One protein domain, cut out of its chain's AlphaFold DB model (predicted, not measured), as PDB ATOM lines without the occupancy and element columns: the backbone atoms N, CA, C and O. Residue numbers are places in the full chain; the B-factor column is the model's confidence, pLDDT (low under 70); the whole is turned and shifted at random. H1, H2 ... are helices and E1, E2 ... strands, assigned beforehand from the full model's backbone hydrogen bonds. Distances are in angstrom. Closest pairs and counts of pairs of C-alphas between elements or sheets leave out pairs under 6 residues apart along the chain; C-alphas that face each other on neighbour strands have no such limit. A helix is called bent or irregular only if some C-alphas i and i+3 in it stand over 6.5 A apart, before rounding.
ATOM      1  N   VAL A   4     201.285 175.632  81.613       93.88
ATOM      2  CA  VAL A   4     202.705 175.292  81.758       93.88
ATOM      3  C   VAL A   4     202.828 173.872  82.281       93.88
ATOM      4  O   VAL A   4     202.189 173.509  83.270       93.88
ATOM      5  N   PHE A   5     203.634 173.071  81.590       93.81
ATOM      6  CA  PHE A   5     203.943 171.702  81.977       93.81
ATOM      7  C   PHE A   5     205.347 171.604  82.579       93.81
ATOM      8  O   PHE A   5     206.305 172.044  81.950       93.81
ATOM      9  N   PHE A   6     205.480 170.988  83.753       90.62
ATOM     10  CA  PHE A   6     206.758 170.708  84.410       90.62
ATOM     11  C   PHE A   6     207.010 169.197  84.471       90.62
ATOM     12  O   PHE A   6     206.194 168.444  85.009       90.62
ATOM     13  N   GLY A   7     208.150 168.761  83.932       89.00
ATOM     14  CA  GLY A   7     208.608 167.370  83.988       89.00
ATOM     15  C   GLY A   7     209.201 166.981  85.349       89.00
ATOM     16  O   GLY A   7     209.407 167.828  86.215       89.00
ATOM     17  N   GLY A   8     209.466 165.685  85.533       83.88
ATOM     18  CA  GLY A   8     210.140 165.160  86.726       83.88
ATOM     19  C   GLY A   8     211.658 165.380  86.714       83.88
ATOM     20  O   GLY A   8     212.205 165.992  85.799       83.88
ATOM     21  N   LEU A   9     212.343 164.850  87.733       73.94
ATOM     22  CA  LEU A   9     213.809 164.810  87.771       73.94
ATOM     23  C   LEU A   9     214.346 163.889  86.668       73.94
ATOM     24  O   LEU A   9     213.810 162.802  86.464       73.94
ATOM     25  N   ASP A  10     215.434 164.312  86.022       61.62
ATOM     26  CA  ASP A  10     216.194 163.511  85.053       61.62
ATOM     27  C   ASP A  10     215.362 162.950  83.883       61.62
ATOM     28  O   ASP A  10     215.290 161.744  83.642       61.62
ATOM     29  N   THR A  11     214.738 163.841  83.116       59.69
ATOM     30  CA  THR A  11     214.105 163.465  81.849       59.69
ATOM     31  C   THR A  11     214.882 164.042  80.676       59.69
ATOM     32  O   THR A  11     214.499 165.050  80.082       59.69
ATOM     33  N   SER A  12     216.009 163.402  80.372       56.75
ATOM     34  CA  SER A  12     216.586 163.446  79.028       56.75
ATOM     35  C   SER A  12     215.672 162.679  78.058       56.75
ATOM     36  O   SER A  12     214.958 161.774  78.484       56.75
ATOM     37  N   GLY A  13     215.656 163.065  76.779       65.50
ATOM     38  CA  GLY A  13     214.838 162.413  75.746       65.50
ATOM     39  C   GLY A  13     213.602 163.205  75.308       65.50
ATOM     40  O   GLY A  13     213.456 164.397  75.601       65.50
ATOM     41  N   ASP A  14     212.708 162.535  74.581       78.38
ATOM     42  CA  ASP A  14     211.593 163.163  73.855       78.38
ATOM     43  C   ASP A  14     210.338 163.345  74.720       78.38
ATOM     44  O   ASP A  14     209.373 163.991  74.308       78.38
ATOM     45  N   TYR A  15     210.354 162.813  75.946       86.88
ATOM     46  CA  TYR A  15     209.255 162.867  76.911       86.88
ATOM     47  C   TYR A  15     208.612 164.254  77.057       86.88
ATOM     48  O   TYR A  15     207.397 164.402  76.906       86.88
ATOM     49  N   MET A  16     209.413 165.271  77.388       88.44
ATOM     50  CA  MET A  16     208.913 166.614  77.691       88.44
ATOM     51  C   MET A  16     208.319 167.297  76.445       88.44
ATOM     52  O   MET A  16     207.170 167.748  76.518       88.44
ATOM     53  N   PRO A  17     209.030 167.351  75.297       90.12
ATOM     54  CA  PRO A  17     208.454 167.839  74.046       90.12
ATOM     55  C   PRO A  17     207.187 167.088  73.623       90.12
ATOM     56  O   PRO A  17     206.189 167.718  73.270       90.12
ATOM     57  N   ASP A  18     207.181 165.757  73.699       93.50
ATOM     58  CA  ASP A  18     206.035 164.959  73.265       93.50
ATOM     59  C   ASP A  18     204.832 165.092  74.212       93.50
ATOM     60  O   ASP A  18     203.691 165.062  73.760       93.50
ATOM     61  N   MET A  19     205.038 165.341  75.509       94.00
ATOM     62  CA  MET A  19     203.934 165.675  76.416       94.00
ATOM     63  C   MET A  19     203.256 166.997  76.024       94.00
ATOM     64  O   MET A  19     202.027 167.103  76.047       94.00
ATOM     65  N   VAL A  20     204.036 168.000  75.604       93.38
ATOM     66  CA  VAL A  20     203.492 169.261  75.071       93.38
ATOM     67  C   VAL A  20     202.699 169.011  73.786       93.38
ATOM     68  O   VAL A  20     201.623 169.589  73.613       93.38
ATOM     69  N   VAL A  21     203.187 168.133  72.904       94.62
ATOM     70  CA  VAL A  21     202.454 167.705  71.702       94.62
ATOM     71  C   VAL A  21     201.142 167.015  72.086       94.62
ATOM     72  O   VAL A  21     200.085 167.437  71.623       94.62
ATOM     73  N   ALA A  22     201.175 166.041  72.996       95.62
ATOM     74  CA  ALA A  22     199.993 165.312  73.448       95.62
ATOM     75  C   ALA A  22     198.925 166.244  74.057       95.62
ATOM     76  O   ALA A  22     197.736 166.103  73.765       95.62
ATOM     77  N   LEU A  23     199.330 167.244  74.851       95.25
ATOM     78  CA  LEU A  23     198.425 168.276  75.379       95.25
ATOM     79  C   LEU A  23     197.736 169.063  74.253       95.25
ATOM     80  O   LEU A  23     196.527 169.304  74.305       95.25
ATOM     81  N   ARG A  24     198.482 169.429  73.208       94.44
ATOM     82  CA  ARG A  24     197.934 170.138  72.044       94.44
ATOM     83  C   ARG A  24     196.984 169.262  71.228       94.44
ATOM     84  O   ARG A  24     195.940 169.756  70.811       94.44
ATOM     85  N   GLU A  25     197.288 167.975  71.058       94.44
ATOM     86  CA  GLU A  25     196.446 167.011  70.327       94.44
ATOM     87  C   GLU A  25     195.030 166.892  70.911       94.44
ATOM     88  O   GLU A  25     194.071 166.694  70.166       94.44
ATOM     89  N   VAL A  26     194.860 167.055  72.230       92.50
ATOM     90  CA  VAL A  26     193.523 167.032  72.855       92.50
ATOM     91  C   VAL A  26     192.837 168.401  72.913       92.50
ATOM     92  O   VAL A  26     191.751 168.507  73.483       92.50
ATOM     93  N   GLY A  27     193.445 169.439  72.331       91.69
ATOM     94  CA  GLY A  27     192.873 170.781  72.224       91.69
ATOM     95  C   GLY A  27     193.293 171.766  73.319       91.69
ATOM     96  O   GLY A  27     192.679 172.834  73.426       91.69
ATOM     97  N   VAL A  28     194.318 171.455  74.125       91.56
ATOM     98  CA  VAL A  28     194.909 172.443  75.044       91.56
ATOM     99  C   VAL A  28     195.723 173.435  74.215       91.56
ATOM    100  O   VAL A  28     196.708 173.084  73.569       91.56
ATOM    101  N   GLN A  29     195.292 174.691  74.217       85.19
ATOM    102  CA  GLN A  29     195.963 175.775  73.502       85.19
ATOM    103  C   GLN A  29     196.992 176.461  74.408       85.19
ATOM    104  O   GLN A  29     196.869 176.420  75.630       85.19
ATOM    105  N   ASN A  30     197.990 177.111  73.798       91.25
ATOM    106  CA  ASN A  30     199.038 177.864  74.495       91.25
ATOM    107  C   ASN A  30     199.725 177.054  75.618       91.25
ATOM    108  O   ASN A  30     199.671 177.405  76.798       91.25
ATOM    109  N   VAL A  31     200.324 175.925  75.228       93.06
ATOM    110  CA  VAL A  31     201.099 175.057  76.123       93.06
ATOM    111  C   VAL A  31     202.574 175.415  76.017       93.06
ATOM    112  O   VAL A  31     203.131 175.386  74.911       93.06
ATOM    113  N   ALA A  32     203.184 175.699  77.163       91.94
ATOM    114  CA  ALA A  32     204.606 175.956  77.309       91.94
ATOM    115  C   ALA A  32     205.263 174.919  78.228       91.94
ATOM    116  O   ALA A  32     204.630 174.366  79.131       91.94
ATOM    117  N   LEU A  33     206.545 174.664  77.984       89.75
ATOM    118  CA  LEU A  33     207.354 173.779  78.807       89.75
ATOM    119  C   LEU A  33     208.036 174.596  79.904       89.75
ATOM    120  O   LEU A  33     208.716 175.575  79.605       89.75
ATOM    121  N   GLY A  34     207.831 174.215  81.160       85.19
ATOM    122  CA  GLY A  34     208.538 174.780  82.300       85.19
ATOM    123  C   GLY A  34     210.033 174.476  82.226       85.19
ATOM    124  O   GLY A  34     210.427 173.413  81.743       85.19
ATOM    125  N   SER A  35     210.867 175.413  82.682       73.69
ATOM    126  CA  SER A  35     212.318 175.262  82.576       73.69
ATOM    127  C   SER A  35     212.863 174.216  83.553       73.69
ATOM    128  O   SER A  35     212.531 174.223  84.740       73.69
ATOM    129  N   ASN A  36     213.776 173.375  83.057       64.62
ATOM    130  CA  ASN A  36     214.621 172.512  83.886       64.62
ATOM    131  C   ASN A  36     215.648 173.315  84.702       64.62
ATOM    132  O   ASN A  36     216.207 172.785  85.661       64.62
ATOM    133  N   ASP A  37     215.867 174.595  84.389       64.50
ATOM    134  CA  ASP A  37     216.713 175.476  85.199       64.50
ATOM    135  C   ASP A  37     216.151 175.607  86.610       64.50
ATOM    136  O   ASP A  37     216.913 175.586  87.568       64.50
ATOM    137  N   LEU A  38     214.822 175.607  86.769       63.72
ATOM    138  CA  LEU A  38     214.195 175.616  88.091       63.72
ATOM    139  C   LEU A  38     214.578 174.385  88.908       63.72
ATOM    140  O   LEU A  38     214.713 174.514  90.115       63.72
ATOM    141  N   ILE A  39     214.821 173.234  88.268       62.50
ATOM    142  CA  ILE A  39     215.342 172.016  88.908       62.50
ATOM    143  C   ILE A  39     216.825 172.180  89.263       62.50
ATOM    144  O   ILE A  39     217.250 171.752  90.334       62.50
ATOM    145  N   GLN A  40     217.634 172.824  88.421       63.41
ATOM    146  CA  GLN A  40     219.048 173.066  88.739       63.41
ATOM    147  C   GLN A  40     219.248 174.097  89.859       63.41
ATOM    148  O   GLN A  40     220.152 173.948  90.689       63.41
ATOM    149  N   MET A  41     218.398 175.122  89.878       60.16
ATOM    150  CA  MET A  41     218.381 176.234  90.836       60.16
ATOM    151  C   MET A  41     217.793 175.835  92.182       60.16
ATOM    152  O   MET A  41     218.156 176.387  93.212       60.16
ATOM    153  N   SER A  42     216.981 174.786  92.171       61.38
ATOM    154  CA  SER A  42     216.460 174.079  93.334       61.38
ATOM    155  C   SER A  42     217.559 173.559  94.290       61.38
ATOM    156  O   SER A  42     217.272 173.141  95.410       61.38
ATOM    157  N   GLY A  43     218.831 173.591  93.861       60.44
ATOM    158  CA  GLY A  43     219.989 173.224  94.676       60.44
ATOM    159  C   GLY A  43     220.232 171.721  94.754       60.44
ATOM    160  O   GLY A  43     221.186 171.301  95.403       60.44
ATOM    161  N   LEU A  44     219.417 170.918  94.062       67.00
ATOM    162  CA  LEU A  44     219.563 169.469  94.015       67.00
ATOM    163  C   LEU A  44     220.904 169.075  93.384       67.00
ATOM    164  O   LEU A  44     221.298 169.561  92.315       67.00
ATOM    165  N   ARG A  45     221.632 168.200  94.081       64.94
ATOM    166  CA  ARG A  45     222.947 167.679  93.680       64.94
ATOM    167  C   ARG A  45     223.029 166.180  93.963       64.94
ATOM    168  O   ARG A  45     222.334 165.676  94.839       64.94
ATOM    169  N   GLY A  46     223.926 165.485  93.269       69.50
ATOM    170  CA  GLY A  46     224.198 164.063  93.502       69.50
ATOM    171  C   GLY A  46     223.421 163.126  92.577       69.50
ATOM    172  O   GLY A  46     222.956 163.534  91.510       69.50
ATOM    173  N   SER A  47     223.333 161.855  92.969       71.94
ATOM    174  CA  SER A  47     222.645 160.805  92.212       71.94
ATOM    175  C   SER A  47     221.136 161.059  92.112       71.94
ATOM    176  O   SER A  47     220.583 161.872  92.849       71.94
ATOM    177  N   PHE A  48     220.438 160.336  91.229       70.00
ATOM    178  CA  PHE A  48     218.971 160.387  91.147       70.00
ATOM    179  C   PHE A  48     218.305 160.178  92.519       70.00
ATOM    180  O   PHE A  48     217.359 160.884  92.870       70.00
ATOM    181  N   LEU A  49     218.829 159.240  93.314       69.31
ATOM    182  CA  LEU A  49     218.336 158.968  94.658       69.31
ATOM    183  C   LEU A  49     218.570 160.161  95.592       69.31
ATOM    184  O   LEU A  49     217.646 160.571  96.288       69.31
ATOM    185  N   ASP A  50     219.761 160.766  95.553       70.06
ATOM    186  CA  ASP A  50     220.080 161.947  96.365       70.06
ATOM    187  C   ASP A  50     219.176 163.129  96.013       70.06
ATOM    188  O   ASP A  50     218.655 163.800  96.902       70.06
ATOM    189  N   GLN A  51     218.945 163.357  94.719       73.00
ATOM    190  CA  GLN A  51     218.056 164.411  94.244       73.00
ATOM    191  C   GLN A  51     216.604 164.127  94.629       73.00
ATOM    192  O   GLN A  51     215.910 165.043  95.050       73.00
ATOM    193  N   THR A  52     216.147 162.874  94.554       70.88
ATOM    194  CA  THR A  52     214.789 162.480  94.966       70.88
ATOM    195  C   THR A  52     214.582 162.687  96.465       70.88
ATOM    196  O   THR A  52     213.555 163.222  96.877       70.88
ATOM    197  N   ILE A  53     215.575 162.325  97.283       70.88
ATOM    198  CA  ILE A  53     215.561 162.551  98.732       70.88
ATOM    199  C   ILE A  53     215.553 164.052  99.033       70.88
ATOM    200  O   ILE A  53     214.688 164.525  99.763       70.88
ATOM    201  N   GLN A  54     216.467 164.827  98.451       69.94
ATOM    202  CA  GLN A  54     216.541 166.271  98.693       69.94
ATOM    203  C   GLN A  54     215.261 166.991  98.219       69.94
ATOM    204  O   GLN A  54     214.690 167.803  98.944       69.94
ATOM    205  N   ALA A  55     214.743 166.642  97.041       66.31
ATOM    206  CA  ALA A  55     213.484 167.152  96.504       66.31
ATOM    207  C   ALA A  55     212.302 166.856  97.432       66.31
ATOM    208  O   ALA A  55     211.502 167.733  97.769       66.31
ATOM    209  N   GLY A  56     212.228 165.592  97.836       65.00
ATOM    210  CA  GLY A  56     211.201 165.018  98.675       65.00
ATOM    211  C   GLY A  56     211.305 165.386 100.149       65.00
ATOM    212  O   GLY A  56     210.397 165.082 100.899       65.00
ATOM    213  N   LEU A  57     212.363 166.053 100.597       66.06
ATOM    214  CA  LEU A  57     212.453 166.537 101.976       66.06
ATOM    215  C   LEU A  57     212.287 168.051 102.074       66.06
ATOM    216  O   LEU A  57     211.869 168.544 103.118       66.06
ATOM    217  N   VAL A  58     212.559 168.792 100.995       65.88
ATOM    218  CA  VAL A  58     212.614 170.260 101.058       65.88
ATOM    219  C   VAL A  58     211.501 170.936 100.245       65.88
ATOM    220  O   VAL A  58     210.959 171.940 100.691       65.88
ATOM    221  N   MET A  59     211.079 170.405  99.089       70.56
ATOM    222  CA  MET A  59     210.133 171.127  98.201       70.56
ATOM    223  C   MET A  59     208.672 170.742  98.372       70.56
ATOM    224  O   MET A  59     207.781 171.408  97.843       70.56
ATOM    225  N   ARG A  60     208.411 169.658  99.105       76.75
ATOM    226  CA  ARG A  60     207.056 169.137  99.320       76.75
ATOM    227  C   ARG A  60     206.247 169.886 100.373       76.75
ATOM    228  O   ARG A  60     205.066 169.584 100.563       76.75
ATOM    229  N   TYR A  61     206.882 170.845 101.034       76.81
ATOM    230  CA  TYR A  61     206.308 171.715 102.044       76.81
ATOM    231  C   TYR A  61     206.113 173.120 101.489       76.81
ATOM    232  O   TYR A  61     206.813 173.525 100.570       76.81
ATOM    233  N   ARG A  62     205.171 173.872 102.069       64.88
ATOM    234  CA  ARG A  62     204.873 175.250 101.656       64.88
ATOM    235  C   ARG A  62     206.116 176.140 101.667       64.88
ATOM    236  O   ARG A  62     206.250 176.959 100.779       64.88
ATOM    237  N   HIS A  63     206.962 175.974 102.682       65.06
ATOM    238  CA  HIS A  63     208.221 176.692 102.804       65.06
ATOM    239  C   HIS A  63     209.335 175.851 102.201       65.06
ATOM    240  O   HIS A  63     209.829 174.927 102.850       65.06
ATOM    241  N   GLY A  64     209.647 176.119 100.937       59.06
ATOM    242  CA  GLY A  64     210.664 175.410 100.172       59.06
ATOM    243  C   GLY A  64     211.847 176.311  99.815       59.06
ATOM    244  O   GLY A  64     211.803 177.521 100.019       59.06
ATOM    245  N   PRO A  65     212.902 175.763  99.191       54.66
ATOM    246  CA  PRO A  65     214.050 176.555  98.741       54.66
ATOM    247  C   PRO A  65     213.683 177.481  97.567       54.66
ATOM    248  O   PRO A  65     214.499 178.286  97.133       54.66
ATOM    249  N   LEU A  66     212.455 177.354  97.050       56.84
ATOM    250  CA  LEU A  66     211.877 178.229  96.041       56.84
ATOM    251  C   LEU A  66     211.092 179.409  96.638       56.84
ATOM    252  O   LEU A  66     210.655 180.245  95.859       56.84
ATOM    253  N   ASP A  67     210.931 179.527  97.963       58.19
ATOM    254  CA  ASP A  67     210.247 180.680  98.587       58.19
ATOM    255  C   ASP A  67     210.905 182.013  98.180       58.19
ATOM    256  O   ASP A  67     210.212 182.991  97.905       58.19
ATOM    257  N   ASP A  68     212.236 182.014  98.043       53.44
ATOM    258  CA  ASP A  68     213.035 183.146  97.553       53.44
ATOM    259  C   ASP A  68     213.208 183.141  96.017       53.44
ATOM    260  O   ASP A  68     213.807 184.053  95.446       53.44
ATOM    261  N   PHE A  69     212.708 182.104  95.332       55.19
ATOM    262  CA  PHE A  69     213.055 181.748  93.954       55.19
ATOM    263  C   PHE A  69     211.839 181.476  93.049       55.19
ATOM    264  O   PHE A  69     211.867 180.608  92.176       55.19
ATOM    265  N   ILE A  70     210.794 182.298  93.141       58.03
ATOM    266  CA  ILE A  70     209.783 182.387  92.070       58.03
ATOM    267  C   ILE A  70     209.943 183.723  91.325       58.03
ATOM    268  O   ILE A  70     209.086 184.599  91.461       58.03
ATOM    269  N   PRO A  71     211.014 183.947  90.529       52.44
ATOM    270  CA  PRO A  71     211.026 185.067  89.604       52.44
ATOM    271  C   PRO A  71     210.069 184.739  88.462       52.44
ATOM    272  O   PRO A  71     210.221 183.718  87.785       52.44
ATOM    273  N   GLY A  72     209.111 185.632  88.206       55.38
ATOM    274  CA  GLY A  72     208.301 185.595  86.983       55.38
ATOM    275  C   GLY A  72     209.148 185.504  85.703       55.38
ATOM    276  O   GLY A  72     208.655 185.023  84.688       55.38
ATOM    277  N   ASP A  73     210.431 185.868  85.782       60.38
ATOM    278  CA  ASP A  73     211.416 185.851  84.697       60.38
ATOM    279  C   ASP A  73     211.860 184.439  84.263       60.38
ATOM    280  O   ASP A  73     212.377 184.274  83.158       60.38
ATOM    281  N   HIS A  74     211.664 183.408  85.095       67.56
ATOM    282  CA  HIS A  74     212.032 182.018  84.764       67.56
ATOM    283  C   HIS A  74     210.846 181.156  84.332       67.56
ATOM    284  O   HIS A  74     211.010 179.979  83.992       67.56
ATOM    285  N   LEU A  75     209.641 181.728  84.332       76.75
ATOM    286  CA  LEU A  75     208.482 181.058  83.776       76.75
ATOM    287  C   LEU A  75     208.445 181.279  82.267       76.75
ATOM    288  O   LEU A  75     208.613 182.402  81.797       76.75
ATOM    289  N   PRO A  76     208.122 180.242  81.478       80.38
ATOM    290  CA  PRO A  76     207.972 180.386  80.030       80.38
ATOM    291  C   PRO A  76     206.728 181.216  79.652       80.38
ATOM    292  O   PRO A  76     206.436 181.423  78.476       80.38
ATOM    293  N   MET A  77     205.952 181.635  80.652       83.12
ATOM    294  CA  MET A  77     204.734 182.409  80.531       83.12
ATOM    295  C   MET A  77     204.558 183.251  81.793       83.12
ATOM    296  O   MET A  77     204.568 182.699  82.889       83.12
ATOM    297  N   ALA A  78     204.354 184.560  81.634       79.19
ATOM    298  CA  ALA A  78     204.217 185.484  82.761       79.19
ATOM    299  C   ALA A  78     202.967 185.201  83.619       79.19
ATOM    300  O   ALA A  78     203.011 185.283  84.843       79.19
ATOM    301  N   GLU A  79     201.851 184.829  82.983       86.62
ATOM    302  CA  GLU A  79     200.566 184.615  83.659       86.62
ATOM    303  C   GLU A  79     199.920 183.278  83.255       86.62
ATOM    304  O   GLU A  79     198.937 183.249  82.508       86.62
ATOM    305  N   PRO A  80     200.466 182.138  83.714       91.69
ATOM    306  CA  PRO A  80     199.856 180.846  83.453       91.69
ATOM    307  C   PRO A  80     198.562 180.692  84.256       91.69
ATOM    308  O   PRO A  80     198.509 180.984  85.449       91.69
ATOM    309  N   GLU A  81     197.510 180.184  83.614       94.94
ATOM    310  CA  GLU A  81     196.233 179.901  84.286       94.94
ATOM    311  C   GLU A  81     196.158 178.450  84.774       94.94
ATOM    312  O   GLU A  81     195.464 178.157  85.752       94.94
ATOM    313  N   ASN A  82     196.879 177.542  84.106       95.94
ATOM    314  CA  ASN A  82     196.929 176.125  84.448       95.94
ATOM    315  C   ASN A  82     198.380 175.672  84.600       95.94
ATOM    316  O   ASN A  82     199.206 175.926  83.721       95.94
ATOM    317  N   LEU A  83     198.663 174.940  85.670       95.69
ATOM    318  CA  LEU A  83     199.940 174.273  85.873       95.69
ATOM    319  C   LEU A  83     199.723 172.765  85.926       95.69
ATOM    320  O   LEU A  83     198.838 172.280  86.631       95.69
ATOM    321  N   VAL A  84     200.540 172.031  85.182       96.44
ATOM    322  CA  VAL A  84     200.572 170.569  85.190       96.44
ATOM    323  C   VAL A  84     201.985 170.160  85.561       96.44
ATOM    324  O   VAL A  84     202.930 170.561  84.888       96.44
ATOM    325  N   GLY A  85     202.150 169.379  86.620       94.19
ATOM    326  CA  GLY A  85     203.470 168.949  87.059       94.19
ATOM    327  C   GLY A  85     203.531 167.452  87.312       94.19
ATOM    328  O   GLY A  85     202.673 166.892  87.993       94.19
ATOM    329  N   TYR A  86     204.558 166.817  86.754       93.25
ATOM    330  CA  TYR A  86     204.841 165.397  86.914       93.25
ATOM    331  C   TYR A  86     205.938 165.180  87.944       93.25
ATOM    332  O   TYR A  86     207.001 165.793  87.837       93.25
ATOM    333  N   SER A  87     205.726 164.275  88.900       90.75
ATOM    334  CA  SER A  87     206.710 163.944  89.927       90.75
ATOM    335  C   SER A  87     207.192 165.218  90.637       90.75
ATOM    336  O   SER A  87     206.392 166.000  91.160       90.75
ATOM    337  N   PHE A  88     208.496 165.474  90.593       86.56
ATOM    338  CA  PHE A  88     209.133 166.685  91.081       86.56
ATOM    339  C   PHE A  88     208.644 167.976  90.412       86.56
ATOM    340  O   PHE A  88     208.465 168.985  91.092       86.56
ATOM    341  N   GLY A  89     208.326 167.949  89.117       88.88
ATOM    342  CA  GLY A  89     207.687 169.075  88.436       88.88
ATOM    343  C   GLY A  89     206.343 169.450  89.058       88.88
ATOM    344  O   GLY A  89     205.953 170.614  89.029       88.88
ATOM    345  N   GLY A  90     205.657 168.494  89.694       91.88
ATOM    346  CA  GLY A  90     204.468 168.744  90.510       91.88
ATOM    347  C   GLY A  90     204.753 169.593  91.748       91.88
ATOM    348  O   GLY A  90     203.954 170.466  92.077       91.88
ATOM    349  N   LEU A  91     205.910 169.412  92.393       89.31
ATOM    350  CA  LEU A  91     206.315 170.239  93.532       89.31
ATOM    351  C   LEU A  91     206.608 171.674  93.085       89.31
ATOM    352  O   LEU A  91     206.113 172.612  93.701       89.31
ATOM    353  N   ILE A  92     207.314 171.849  91.966       87.00
ATOM    354  CA  ILE A  92     207.559 173.171  91.368       87.00
ATOM    355  C   ILE A  92     206.230 173.847  91.000       87.00
ATOM    356  O   ILE A  92     205.976 174.987  91.391       87.00
ATOM    357  N   ALA A  93     205.343 173.128  90.308       91.44
ATOM    358  CA  ALA A  93     204.016 173.621  89.948       91.44
ATOM    359  C   ALA A  93     203.194 174.027  91.182       91.44
ATOM    360  O   ALA A  93     202.512 175.050  91.154       91.44
ATOM    361  N   ALA A  94     203.277 173.265  92.274       92.62
ATOM    362  CA  ALA A  94     202.601 173.573  93.530       92.62
ATOM    363  C   ALA A  94     203.119 174.867  94.179       92.62
ATOM    364  O   ALA A  94     202.311 175.693  94.608       92.62
ATOM    365  N   GLN A  95     204.440 175.078  94.199       88.81
ATOM    366  CA  GLN A  95     205.045 176.317  94.704       88.81
ATOM    367  C   GLN A  95     204.594 177.533  93.885       88.81
ATOM    368  O   GLN A  95     204.111 178.526  94.431       88.81
ATOM    369  N   ILE A  96     204.640 177.426  92.554       88.62
ATOM    370  CA  ILE A  96     204.203 178.504  91.658       88.62
ATOM    371  C   ILE A  96     202.700 178.774  91.819       88.62
ATOM    372  O   ILE A  96     202.297 179.931  91.892       88.62
ATOM    373  N   ALA A  97     201.864 177.736  91.921       92.50
ATOM    374  CA  ALA A  97     200.424 177.884  92.149       92.50
ATOM    375  C   ALA A  97     200.100 178.558  93.491       92.50
ATOM    376  O   ALA A  97     199.090 179.254  93.613       92.50
ATOM    377  N   HIS A  98     200.936 178.343  94.510       90.44
ATOM    378  CA  HIS A  98     200.799 179.027  95.789       90.44
ATOM    379  C   HIS A  98     201.098 180.527  95.658       90.44
ATOM    380  O   HIS A  98     200.331 181.355  96.163       90.44
ATOM    381  N   ALA A  99     202.177 180.870  94.952       87.25
ATOM    382  CA  ALA A  99     202.666 182.238  94.831       87.25
ATOM    383  C   ALA A  99     201.885 183.093  93.821       87.25
ATOM    384  O   ALA A  99     201.545 184.241  94.113       87.25
ATOM    385  N   LEU A 100     201.566 182.553  92.641       87.81
ATOM    386  CA  LEU A 100     201.010 183.337  91.544       87.81
ATOM    387  C   LEU A 100     199.476 183.435  91.585       87.81
ATOM    388  O   LEU A 100     198.782 182.418  91.559       87.81
ATOM    389  N   PRO A 101     198.900 184.652  91.563       89.81
ATOM    390  CA  PRO A 101     197.447 184.852  91.580       89.81
ATOM    391  C   PRO A 101     196.745 184.482  90.260       89.81
ATOM    392  O   PRO A 101     195.521 184.280  90.247       89.81
ATOM    393  N   SER A 102     197.497 184.431  89.158       92.56
ATOM    394  CA  SER A 102     197.021 184.076  87.816       92.56
ATOM    395  C   SER A 102     196.603 182.608  87.720       92.56
ATOM    396  O   SER A 102     195.629 182.296  87.033       92.56
ATOM    397  N   VAL A 103     197.264 181.722  88.471       94.56
ATOM    398  CA  VAL A 103     197.006 180.281  88.442       94.56
ATOM    399  C   VAL A 103     195.633 179.978  89.035       94.56
ATOM    400  O   VAL A 103     195.306 180.384  90.151       94.56
ATOM    401  N   LYS A 104     194.820 179.242  88.275       96.31
ATOM    402  CA  LYS A 104     193.475 178.794  88.665       96.31
ATOM    403  C   LYS A 104     193.369 177.284  88.790       96.31
ATOM    404  O   LYS A 104     192.441 176.811  89.439       96.31
ATOM    405  N   ARG A 105     194.246 176.524  88.129       97.38
ATOM    406  CA  ARG A 105     194.182 175.057  88.102       97.38
ATOM    407  C   ARG A 105     195.565 174.461  88.258       97.38
ATOM    408  O   ARG A 105     196.492 174.867  87.561       97.38
ATOM    409  N   LEU A 106     195.669 173.486  89.145       97.81
ATOM    410  CA  LEU A 106     196.884 172.742  89.418       97.81
ATOM    411  C   LEU A 106     196.599 171.249  89.256       97.81
ATOM    412  O   LEU A 106     195.672 170.730  89.875       97.81
ATOM    413  N   PHE A 107     197.407 170.573  88.447       98.06
ATOM    414  CA  PHE A 107     197.352 169.128  88.241       98.06
ATOM    415  C   PHE A 107     198.678 168.511  88.680       98.06
ATOM    416  O   PHE A 107     199.737 168.869  88.159       98.06
ATOM    417  N   LEU A 108     198.613 167.593  89.641       97.38
ATOM    418  CA  LEU A 108     199.763 166.952  90.272       97.38
ATOM    419  C   LEU A 108     199.790 165.469  89.899       97.38
ATOM    420  O   LEU A 108     198.923 164.722  90.337       97.38
ATOM    421  N   ILE A 109     200.762 165.042  89.094       96.69
ATOM    422  CA  ILE A 109     200.838 163.676  88.553       96.69
ATOM    423  C   ILE A 109     201.966 162.922  89.250       96.69
ATOM    424  O   ILE A 109     203.103 163.389  89.202       96.69
ATOM    425  N   GLY A 110     201.670 161.793  89.904       94.44
ATOM    426  CA  GLY A 110     202.665 161.012  90.661       94.44
ATOM    427  C   GLY A 110     203.474 161.877  91.637       94.44
ATOM    428  O   GLY A 110     204.685 161.722  91.774       94.44
ATOM    429  N   CYS A 111     202.848 162.902  92.218       93.56
ATOM    430  CA  CYS A 111     203.556 163.972  92.910       93.56
ATOM    431  C   CYS A 111     203.573 163.730  94.426       93.56
ATOM    432  O   CYS A 111     202.505 163.732  95.044       93.56
ATOM    433  N   PRO A 112     204.751 163.627  95.068       92.81
ATOM    434  CA  PRO A 112     204.859 163.366  96.501       92.81
ATOM    435  C   PRO A 112     204.678 164.645  97.338       92.81
ATOM    436  O   PRO A 112     205.419 164.900  98.286       92.81
ATOM    437  N   ILE A 113     203.705 165.501  97.012       92.75
ATOM    438  CA  ILE A 113     203.420 166.707  97.804       92.75
ATOM    439  C   ILE A 113     203.028 166.326  99.242       92.75
ATOM    440  O   ILE A 113     202.359 165.316  99.461       92.75
ATOM    441  N   GLY A 114     203.461 167.095 100.242       91.88
ATOM    442  CA  GLY A 114     203.110 166.840 101.640       91.88
ATOM    443  C   GLY A 114     201.640 167.163 101.928       91.88
ATOM    444  O   GLY A 114     201.090 168.132 101.398       91.88
ATOM    445  N   GLY A 115     200.999 166.385 102.807       93.81
ATOM    446  CA  GLY A 115     199.560 166.512 103.089       93.81
ATOM    447  C   GLY A 115     199.137 167.904 103.568       93.81
ATOM    448  O   GLY A 115     198.118 168.430 103.125       93.81
ATOM    449  N   ALA A 116     199.956 168.549 104.404       92.56
ATOM    450  CA  ALA A 116     199.684 169.901 104.889       92.56
ATOM    451  C   ALA A 116     199.701 170.947 103.761       92.56
ATOM    452  O   ALA A 116     198.831 171.816 103.715       92.56
ATOM    453  N   PHE A 117     200.657 170.857 102.831       93.56
ATOM    454  CA  PHE A 117     200.739 171.805 101.719       93.56
ATOM    455  C   PHE A 117     199.619 171.567 100.701       93.56
ATOM    456  O   PHE A 117     198.967 172.515 100.265       93.56
ATOM    457  N   LEU A 118     199.302 170.301 100.413       96.62
ATOM    458  CA  LEU A 118     198.150 169.944  99.588       96.62
ATOM    459  C   LEU A 118     196.835 170.488 100.168       96.62
ATOM    460  O   LEU A 118     196.020 171.042  99.429       96.62
ATOM    461  N   ALA A 119     196.634 170.372 101.484       96.75
ATOM    462  CA  ALA A 119     195.455 170.914 102.153       96.75
ATOM    463  C   ALA A 119     195.358 172.440 101.998       96.75
ATOM    464  O   ALA A 119     194.281 172.960 101.716       96.75
ATOM    465  N   GLN A 120     196.480 173.157 102.108       95.38
ATOM    466  CA  GLN A 120     196.522 174.607 101.894       95.38
ATOM    467  C   GLN A 120     196.193 174.998 100.449       95.38
ATOM    468  O   GLN A 120     195.436 175.943 100.235       95.38
ATOM    469  N   LEU A 121     196.727 174.277  99.458       96.19
ATOM    470  CA  LEU A 121     196.413 174.519  98.047       96.19
ATOM    471  C   LEU A 121     194.927 174.285  97.765       96.19
ATOM    472  O   LEU A 121     194.293 175.115  97.124       96.19
ATOM    473  N   ARG A 122     194.346 173.204  98.297       97.44
ATOM    474  CA  ARG A 122     192.909 172.907  98.157       97.44
ATOM    475  C   ARG A 122     192.011 173.917  98.872       97.44
ATOM    476  O   ARG A 122     190.902 174.165  98.418       97.44
ATOM    477  N   ALA A 123     192.478 174.502  99.972       97.00
ATOM    478  CA  ALA A 123     191.749 175.537 100.703       97.00
ATOM    479  C   ALA A 123     191.876 176.939 100.075       97.00
ATOM    480  O   ALA A 123     191.182 177.861 100.501       97.00
ATOM    481  N   ASN A 124     192.758 177.133  99.087       95.50
ATOM    482  CA  ASN A 124     192.976 178.428  98.449       95.50
ATOM    483  C   ASN A 124     191.835 178.740  97.458       95.50
ATOM    484  O   ASN A 124     191.782 178.126  96.393       95.50
ATOM    485  N   PRO A 125     190.976 179.747  97.720       95.50
ATOM    486  CA  PRO A 125     189.797 180.022  96.893       95.50
ATOM    487  C   PRO A 125     190.133 180.515  95.476       95.50
ATOM    488  O   PRO A 125     189.254 180.575  94.619       95.50
ATOM    489  N   ARG A 126     191.393 180.889  95.208       95.31
ATOM    490  CA  ARG A 126     191.851 181.266  93.861       95.31
ATOM    491  C   ARG A 126     192.078 180.047  92.966       95.31
ATOM    492  O   ARG A 126     191.951 180.172  91.748       95.31
ATOM    493  N   LEU A 127     192.420 178.901  93.562       96.44
ATOM    494  CA  LEU A 127     192.624 177.640  92.860       96.44
ATOM    495  C   LEU A 127     191.276 176.933  92.739       96.44
ATOM    496  O   LEU A 127     190.780 176.317  93.674       96.44
ATOM    497  N   LEU A 128     190.679 177.040  91.557       95.44
ATOM    498  CA  LEU A 128     189.398 176.422  91.230       95.44
ATOM    499  C   LEU A 128     189.505 174.896  91.149       95.44
ATOM    500  O   LEU A 128     188.524 174.200  91.388       95.44
ATOM    501  N   VAL A 129     190.682 174.387  90.770       96.19
ATOM    502  CA  VAL A 129     190.970 172.952  90.673       96.19
ATOM    503  C   VAL A 129     192.358 172.672  91.242       96.19
ATOM    504  O   VAL A 129     193.333 173.311  90.844       96.19
ATOM    505  N   VAL A 130     192.440 171.686  92.133       97.38
ATOM    506  CA  VAL A 130     193.690 171.047  92.564       97.38
ATOM    507  C   VAL A 130     193.486 169.541  92.449       97.38
ATOM    508  O   VAL A 130     192.947 168.912  93.363       97.38
ATOM    509  N   ASP A 131     193.863 168.992  91.299       97.50
ATOM    510  CA  ASP A 131     193.668 167.582  90.972       97.50
ATOM    511  C   ASP A 131     194.949 166.779  91.209       97.50
ATOM    512  O   ASP A 131     196.060 167.239  90.921       97.50
ATOM    513  N   CYS A 132     194.792 165.583  91.765       97.12
ATOM    514  CA  CYS A 132     195.891 164.682  92.086       97.12
ATOM    515  C   CYS A 132     195.701 163.389  91.301       97.12
ATOM    516  O   CYS A 132     194.724 162.665  91.481       97.12
ATOM    517  N   ILE A 133     196.647 163.127  90.413       96.94
ATOM    518  CA  ILE A 133     196.667 161.991  89.506       96.94
ATOM    519  C   ILE A 133     197.741 161.047  90.023       96.94
ATOM    520  O   ILE A 133     198.889 161.069  89.578       96.94
ATOM    521  N   ASP A 134     197.351 160.239  91.001       96.12
ATOM    522  CA  ASP A 134     198.168 159.122  91.456       96.12
ATOM    523  C   ASP A 134     198.138 158.021  90.379       96.12
ATOM    524  O   ASP A 134     197.120 157.842  89.690       96.12
ATOM    525  N   LEU A 135     199.278 157.347  90.196       96.25
ATOM    526  CA  LEU A 135     199.526 156.352  89.143       96.25
ATOM    527  C   LEU A 135     199.617 154.929  89.726       96.25
ATOM    528  O   LEU A 135     200.379 154.085  89.243       96.25
ATOM    529  N   GLU A 136     198.860 154.665  90.794       95.56
ATOM    530  CA  GLU A 136     198.845 153.379  91.504       95.56
ATOM    531  C   GLU A 136     198.498 152.214  90.559       95.56
ATOM    532  O   GLU A 136     199.032 151.116  90.707       95.56
ATOM    533  N   GLU A 137     197.685 152.458  89.523       95.25
ATOM    534  CA  GLU A 137     197.347 151.469  88.494       95.25
ATOM    535  C   GLU A 137     198.557 150.986  87.677       95.25
ATOM    536  O   GLU A 137     198.513 149.923  87.056       95.25
ATOM    537  N   HIS A 138     199.646 151.754  87.683       94.94
ATOM    538  CA  HIS A 138     200.912 151.413  87.043       94.94
ATOM    539  C   HIS A 138     201.947 150.880  88.043       94.94
ATOM    540  O   HIS A 138     203.046 150.497  87.642       94.94
ATOM    541  N   GLY A 139     201.598 150.819  89.332       96.06
ATOM    542  CA  GLY A 139     202.483 150.422  90.423       96.06
ATOM    543  C   GLY A 139     203.347 151.558  90.968       96.06
ATOM    544  O   GLY A 139     204.296 151.279  91.695       96.06
ATOM    545  N   ASP A 140     203.074 152.819  90.619       95.62
ATOM    546  CA  ASP A 140     203.777 153.974  91.189       95.62
ATOM    547  C   ASP A 140     203.509 154.080  92.704       95.62
ATOM    548  O   ASP A 140     202.345 154.164  93.104       95.62
ATOM    549  N   PRO A 141     204.546 154.074  93.562       95.25
ATOM    550  CA  PRO A 141     204.365 154.225  95.003       95.25
ATOM    551  C   PRO A 141     204.167 155.685  95.448       95.25
ATOM    552  O   PRO A 141     203.867 155.925  96.622       95.25
ATOM    553  N   LEU A 142     204.382 156.672  94.571       93.19
ATOM    554  CA  LEU A 142     204.209 158.082  94.906       93.19
ATOM    555  C   LEU A 142     202.750 158.504  94.793       93.19
ATOM    556  O   LEU A 142     202.085 158.283  93.784       93.19
ATOM    557  N   ARG A 143     202.287 159.203  95.831       94.62
ATOM    558  CA  ARG A 143     200.933 159.748  95.895       94.62
ATOM    559  C   ARG A 143     200.882 161.094  96.596       94.62
ATOM    560  O   ARG A 143     201.673 161.380  97.507       94.62
ATOM    561  N   ALA A 144     199.910 161.907  96.205       94.88
ATOM    562  CA  ALA A 144     199.704 163.209  96.813       94.88
ATOM    563  C   ALA A 144     199.298 163.076  98.292       94.88
ATOM    564  O   ALA A 144     198.377 162.348  98.656       94.88
ATOM    565  N   GLY A 145     199.980 163.812  99.168       94.00
ATOM    566  CA  GLY A 145     199.711 163.804 100.604       94.00
ATOM    567  C   GLY A 145     200.385 162.676 101.387       94.00
ATOM    568  O   GLY A 145     200.125 162.561 102.584       94.00
ATOM    569  N   MET A 146     201.253 161.871 100.761       92.06
ATOM    570  CA  MET A 146     202.001 160.817 101.460       92.06
ATOM    571  C   MET A 146     202.868 161.378 102.599       92.06
ATOM    572  O   MET A 146     203.294 162.532 102.550       92.06
ATOM    573  N   SER A 147     203.164 160.576 103.620       90.94
ATOM    574  CA  SER A 147     204.079 160.996 104.689       90.94
ATOM    575  C   SER A 147     205.547 160.982 104.231       90.94
ATOM    576  O   SER A 147     205.873 160.492 103.146       90.94
ATOM    577  N   ASP A 148     206.458 161.522 105.044       86.19
ATOM    578  CA  ASP A 148     207.902 161.363 104.808       86.19
ATOM    579  C   ASP A 148     208.336 159.907 104.962       86.19
ATOM    580  O   ASP A 148     209.154 159.420 104.187       86.19
ATOM    581  N   LEU A 149     207.735 159.183 105.911       88.94
ATOM    582  CA  LEU A 149     208.014 157.766 106.110       88.94
ATOM    583  C   LEU A 149     207.603 156.937 104.886       88.94
ATOM    584  O   LEU A 149     208.390 156.114 104.421       88.94
ATOM    585  N   ASP A 150     206.414 157.192 104.333       91.69
ATOM    586  CA  ASP A 150     205.950 156.524 103.111       91.69
ATOM    587  C   ASP A 150     206.872 156.836 101.927       91.69
ATOM    588  O   ASP A 150     207.179 155.954 101.127       91.69
ATOM    589  N   LEU A 151     207.340 158.084 101.821       89.19
ATOM    590  CA  LEU A 151     208.235 158.493 100.741       89.19
ATOM    591  C   LEU A 151     209.576 157.769 100.844       89.19
ATOM    592  O   LEU A 151     210.043 157.210  99.857       89.19
ATOM    593  N   MET A 152     210.163 157.723 102.040       87.00
ATOM    594  CA  MET A 152     211.411 157.000 102.279       87.00
ATOM    595  C   MET A 152     211.261 155.500 101.993       87.00
ATOM    596  O   MET A 152     212.155 154.896 101.401       87.00
ATOM    597  N   ALA A 153     210.118 154.907 102.351       91.12
ATOM    598  CA  ALA A 153     209.814 153.508 102.057       91.12
ATOM    599  C   ALA A 153     209.630 153.232 100.550       91.12
ATOM    600  O   ALA A 153     209.904 152.121 100.094       91.12
ATOM    601  N   ALA A 154     209.215 154.231  99.766       91.44
ATOM    602  CA  ALA A 154     209.034 154.121  98.319       91.44
ATOM    603  C   ALA A 154     210.353 154.157  97.521       91.44
ATOM    604  O   ALA A 154     210.408 153.646  96.401       91.44
ATOM    605  N   LEU A 155     211.433 154.723  98.075       87.75
ATOM    606  CA  LEU A 155     212.690 154.962  97.345       87.75
ATOM    607  C   LEU A 155     213.331 153.709  96.714       87.75
ATOM    608  O   LEU A 155     213.767 153.795  95.559       87.75
ATOM    609  N   PRO A 156     213.395 152.536  97.382       89.12
ATOM    610  CA  PRO A 156     213.945 151.333  96.755       89.12
ATOM    611  C   PRO A 156     213.117 150.882  95.546       89.12
ATOM    612  O   PRO A 156     213.674 150.509  94.514       89.12
ATOM    613  N   MET A 157     211.786 150.972  95.648       92.62
ATOM    614  CA  MET A 157     210.878 150.632  94.554       92.62
ATOM    615  C   MET A 157     211.051 151.589  93.375       92.62
ATOM    616  O   MET A 157     211.185 151.130  92.244       92.62
ATOM    617  N   LEU A 158     211.137 152.897  93.635       89.81
ATOM    618  CA  LEU A 158     211.400 153.903  92.605       89.81
ATOM    619  C   LEU A 158     212.724 153.658  91.882       89.81
ATOM    620  O   LEU A 158     212.790 153.746  90.658       89.81
ATOM    621  N   THR A 159     213.766 153.287  92.624       87.12
ATOM    622  CA  THR A 159     215.065 152.940  92.035       87.12
ATOM    623  C   THR A 159     214.933 151.764  91.063       87.12
ATOM    624  O   THR A 159     215.423 151.837  89.938       87.12
ATOM    625  N   GLY A 160     214.217 150.706  91.457       90.56
ATOM    626  CA  GLY A 160     213.936 149.565  90.581       90.56
ATOM    627  C   GLY A 160     213.099 149.944  89.356       90.56
ATOM    628  O   GLY A 160     213.419 149.550  88.235       90.56
ATOM    629  N   GLN A 161     212.062 150.760  89.547       92.12
ATOM    630  CA  GLN A 161     211.174 151.219  88.478       92.12
ATOM    631  C   GLN A 161     211.892 152.080  87.435       92.12
ATOM    632  O   GLN A 161     211.599 151.947  86.245       92.12
ATOM    633  N   ARG A 162     212.863 152.904  87.855       88.00
ATOM    634  CA  ARG A 162     213.690 153.728  86.961       88.00
ATOM    635  C   ARG A 162     214.489 152.878  85.976       88.00
ATOM    636  O   ARG A 162     214.587 153.253  84.812       88.00
ATOM    637  N   LEU A 163     215.035 151.744  86.422       88.31
ATOM    638  CA  LEU A 163     215.890 150.878  85.599       88.31
ATOM    639  C   LEU A 163     215.145 150.237  84.422       88.31
ATOM    640  O   LEU A 163     215.754 149.967  83.392       88.31
ATOM    641  N   ILE A 164     213.843 149.994  84.576       91.12
ATOM    642  CA  ILE A 164     213.011 149.318  83.569       91.12
ATOM    643  C   ILE A 164     211.897 150.213  83.004       91.12
ATOM    644  O   ILE A 164     211.021 149.716  82.304       91.12
ATOM    645  N   MET A 165     211.910 151.515  83.314       90.06
ATOM    646  CA  MET A 165     210.916 152.506  82.871       90.06
ATOM    647  C   MET A 165     209.456 152.095  83.144       90.06
ATOM    648  O   MET A 165     208.589 152.204  82.281       90.06
ATOM    649  N   SER A 166     209.182 151.622  84.362       92.88
ATOM    650  CA  SER A 166     207.842 151.198  84.811       92.88
ATOM    651  C   SER A 166     207.318 152.071  85.955       92.88
ATOM    652  O   SER A 166     208.030 152.966  86.415       92.88
ATOM    653  N   GLY A 167     206.080 151.836  86.410       94.31
ATOM    654  CA  GLY A 167     205.482 152.546  87.547       94.31
ATOM    655  C   GLY A 167     205.590 154.055  87.411       94.31
ATOM    656  O   GLY A 167     205.093 154.624  86.440       94.31
ATOM    657  N   HIS A 168     206.315 154.683  88.335       93.38
ATOM    658  CA  HIS A 168     206.535 156.126  88.349       93.38
ATOM    659  C   HIS A 168     207.187 156.695  87.074       93.38
ATOM    660  O   HIS A 168     207.110 157.892  86.818       93.38
ATOM    661  N   PHE A 169     207.833 155.872  86.244       92.31
ATOM    662  CA  PHE A 169     208.542 156.317  85.036       92.31
ATOM    663  C   PHE A 169     207.836 155.928  83.736       92.31
ATOM    664  O   PHE A 169     208.354 156.213  82.657       92.31
ATOM    665  N   ILE A 170     206.642 155.331  83.812       92.69
ATOM    666  CA  ILE A 170     205.912 154.813  82.645       92.69
ATOM    667  C   ILE A 170     205.627 155.886  81.578       92.69
ATOM    668  O   ILE A 170     205.591 155.598  80.380       92.69
ATOM    669  N   HIS A 171     205.451 157.143  81.993       92.12
ATOM    670  CA  HIS A 171     205.219 158.267  81.083       92.12
ATOM    671  C   HIS A 171     206.508 158.927  80.586       92.12
ATOM    672  O   HIS A 171     206.465 159.592  79.552       92.12
ATOM    673  N   ALA A 172     207.632 158.712  81.278       88.38
ATOM    674  CA  ALA A 172     208.956 159.216  80.914       88.38
ATOM    675  C   ALA A 172     209.685 158.315  79.899       88.38
ATOM    676  O   ALA A 172     210.785 158.642  79.471       88.38
ATOM    677  N   GLN A 173     209.093 157.178  79.522       88.50
ATOM    678  CA  GLN A 173     209.632 156.286  78.500       88.50
ATOM    679  C   GLN A 173     209.664 156.974  77.121       88.50
ATOM    680  O   GLN A 173     208.718 157.673  76.742       88.50
ATOM    681  N   ASP A 174     210.729 156.746  76.354       87.50
ATOM    682  CA  ASP A 174     210.818 157.162  74.951       87.50
ATOM    683  C   ASP A 174     210.123 156.159  74.007       87.50
ATOM    684  O   ASP A 174     209.809 155.023  74.376       87.50
ATOM    685  N   GLY A 175     209.880 156.583  72.765       89.25
ATOM    686  CA  GLY A 175     209.267 155.756  71.722       89.25
ATOM    687  C   GLY A 175     207.744 155.609  71.826       89.25
ATOM    688  O   GLY A 175     207.074 156.283  72.615       89.25
ATOM    689  N   ASP A 176     207.194 154.713  71.004       92.75
ATOM    690  CA  ASP A 176     205.750 154.596  70.760       92.75
ATOM    691  C   ASP A 176     204.942 154.272  72.019       92.75
ATOM    692  O   ASP A 176     203.851 154.809  72.219       92.75
ATOM    693  N   GLN A 177     205.483 153.428  72.903       91.69
ATOM    694  CA  GLN A 177     204.806 153.079  74.149       91.69
ATOM    695  C   GLN A 177     204.700 154.291  75.081       91.69
ATOM    696  O   GLN A 177     203.622 154.577  75.602       91.69
ATOM    697  N   GLY A 178     205.787 155.047  75.249       91.81
ATOM    698  CA  GLY A 178     205.770 156.279  76.035       91.81
ATOM    699  C   GLY A 178     204.829 157.326  75.445       91.81
ATOM    700  O   GLY A 178     204.040 157.940  76.169       91.81
ATOM    701  N   ALA A 179     204.843 157.471  74.117       94.25
ATOM    702  CA  ALA A 179     203.926 158.345  73.396       94.25
ATOM    703  C   ALA A 179     202.463 157.951  73.650       94.25
ATOM    704  O   ALA A 179     201.649 158.811  73.997       94.25
ATOM    705  N   HIS A 180     202.133 156.660  73.558       95.44
ATOM    706  CA  HIS A 180     200.808 156.125  73.870       95.44
ATOM    707  C   HIS A 180     200.389 156.441  75.313       95.44
ATOM    708  O   HIS A 180     199.302 156.986  75.541       95.44
ATOM    709  N   ASN A 181     201.272 156.178  76.280       95.00
ATOM    710  CA  ASN A 181     201.017 156.417  77.699       95.00
ATOM    711  C   ASN A 181     200.720 157.901  77.966       95.00
ATOM    712  O   ASN A 181     199.780 158.227  78.692       95.00
ATOM    713  N   ARG A 182     201.471 158.822  77.346       95.44
ATOM    714  CA  ARG A 182     201.239 160.272  77.470       95.44
ATOM    715  C   ARG A 182     199.895 160.715  76.890       95.44
ATOM    716  O   ARG A 182     199.206 161.507  77.527       95.44
ATOM    717  N   ARG A 183     199.450 160.171  75.747       96.75
ATOM    718  CA  ARG A 183     198.091 160.455  75.228       96.75
ATOM    719  C   ARG A 183     197.009 159.964  76.191       96.75
ATOM    720  O   ARG A 183     195.993 160.639  76.356       96.75
ATOM    721  N   GLY A 184     197.212 158.809  76.828       96.12
ATOM    722  CA  GLY A 184     196.325 158.306  77.882       96.12
ATOM    723  C   GLY A 184     196.239 159.271  79.067       96.12
ATOM    724  O   GLY A 184     195.146 159.703  79.443       96.12
ATOM    725  N   LEU A 185     197.394 159.694  79.582       96.25
ATOM    726  CA  LEU A 185     197.503 160.644  80.690       96.25
ATOM    727  C   LEU A 185     196.831 161.986  80.381       96.25
ATOM    728  O   LEU A 185     196.068 162.512  81.189       96.25
ATOM    729  N   VAL A 186     197.055 162.530  79.187       96.06
ATOM    730  CA  VAL A 186     196.452 163.800  78.772       96.06
ATOM    731  C   VAL A 186     194.925 163.709  78.665       96.06
ATOM    732  O   VAL A 186     194.221 164.655  79.030       96.06
ATOM    733  N   LYS A 187     194.373 162.571  78.228       95.38
ATOM    734  CA  LYS A 187     192.917 162.349  78.264       95.38
ATOM    735  C   LYS A 187     192.384 162.365  79.701       95.38
ATOM    736  O   LYS A 187     191.334 162.965  79.931       95.38
ATOM    737  N   ARG A 188     193.116 161.775  80.658       95.12
ATOM    738  CA  ARG A 188     192.780 161.817  82.096       95.12
ATOM    739  C   ARG A 188     192.820 163.251  82.635       95.12
ATOM    740  O   ARG A 188     191.850 163.677  83.249       95.12
ATOM    741  N   LEU A 189     193.852 164.032  82.301       95.25
ATOM    742  CA  LEU A 189     193.946 165.460  82.653       95.25
ATOM    743  C   LEU A 189     192.751 166.275  82.130       95.25
ATOM    744  O   LEU A 189     192.166 167.080  82.854       95.25
ATOM    745  N   ARG A 190     192.351 166.049  80.874       93.44
ATOM    746  CA  ARG A 190     191.178 166.707  80.283       93.44
ATOM    747  C   ARG A 190     189.886 166.316  81.003       93.44
ATOM    748  O   ARG A 190     189.056 167.184  81.263       93.44
ATOM    749  N   ALA A 191     189.715 165.035  81.331       91.31
ATOM    750  CA  ALA A 191     188.569 164.565  82.108       91.31
ATOM    751  C   ALA A 191     188.539 165.176  83.523       91.31
ATOM    752  O   ALA A 191     187.462 165.502  84.012       91.31
ATOM    753  N   GLY A 192     189.711 165.417  84.122       87.44
ATOM    754  CA  GLY A 192     189.894 166.139  85.389       87.44
ATOM    755  C   GLY A 192     189.675 167.657  85.307       87.44
ATOM    756  O   GLY A 192     189.833 168.362  86.300       87.44
ATOM    757  N   GLY A 193     189.293 168.190  84.141       90.50
ATOM    758  CA  GLY A 193     188.922 169.597  83.983       90.50
ATOM    759  C   GLY A 193     190.033 170.507  83.464       90.50
ATOM    760  O   GLY A 193     189.892 171.732  83.557       90.50
TER     761      GLY A 193
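AT A GLANCE: This is residues 4 to 193 of the 201 residues of an uncharacterized protein of Magnetospira sp. (strain QH-2) (UniProt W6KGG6). A twisted sheet of five parallel strands makes the core, with H4 and H5 over one face and H1 over the other, in three layers. H7 packs on H1 and grazes the sheet, while H3 and H6 lie side by side off the sheet, past the ends where its strands finish. The printed part has 190 residues with seven named helices and five named strands, in the order E1 H1 E2 H2 H3 E3 H4 E4 H5 E5 H6 H7; the sheet's order is E2 E1 E3 E4 E5, and the class is mixed. It is compact and rounded, with a radius of gyration of the C-alphas of 15.1 A and spans of 39 by 37 by 27 A.

IN THESE COORDINATES: Find C-alpha 4 at (202.705, 175.292, 81.758), where E1, residues 4 to 6, begins. The other strands are E2, residues 31 to 33, E3, 82 to 86, 13.6 A long, E4, 105 to 109, and E5, 129 to 133. The helices are H1, residues 15 to 25, H2, 37 to 41, H3, 48 to 58, H4, 88 to 99, 17.3 A long, H5, 115 to 123, H6, 148 to 163, 23.3 A, and H7, 175 to 191, 24.8 A, ending at C-alpha 191 at (188.569, 164.565, 82.108). H6 is irregular, with C-alphas 153 and 156 7.1 A apart and a kink of 41 degrees near residue 156.

HOW THE PARTS SIT: Look first between E3 and E4, where N 83 and O 105 are 2.9 A apart, within hydrogen-bond range; so are N 106 and O 129 of E4 and E5, 2.9 A, N 6 and O 84 of E1 and E3, 2.8 A, and N 5 and O 32 of E1 and E2, 3.0 A. E1, H1, E2; E3, H4, E4; and E4, H5, E5 are strand-helix-strand units, parallel neighbours joined through a helix, with right-handed crossovers; E2, H2 H3, E3 is a split one, with E1 between its strands, also right-handed. H4 is 7.8 A over the sheet in height; H1, on the opposite face, lies over E2 at 8.9 A. H5, on the same face as H4, lies over E5, and the two only just touch, with 3 pairs of C-alphas within 8 A, the closest His 98 and Leu 121, 6.7 A. H7 touches H1 at a steep tilt of 50 degrees, C-alphas Ala 22 and Arg 183 being closest at 5.5 A, and only grazes the sheet with residues 185 to 189. H3 touches H6 at a shallow tilt of 25 degrees, opposite ways, closest at the C-alphas of Leu 49 and Thr 159, 7.3 A. H2 is close to H4 but not clearly touching, the C-alphas of Leu 38 and Ile 92 being 7.8 A apart. Every O i to N i+4 pair is within range in H1, H2, H3, H4, H5 and H7; in H6, 9 of 12 are.

THE WHOLE: The C-alphas farthest apart are those of Pro 125 and Ile 164, 40.7 A. The printed part has no cut. The links H3 to E3, E5 to H6 and H6 to H7 are long. The mean pLDDT of the printed part is 85.7; look for values under 70 at residues 10 to 13, 36 to 46, 49, 54 to 58 and 62 to 74.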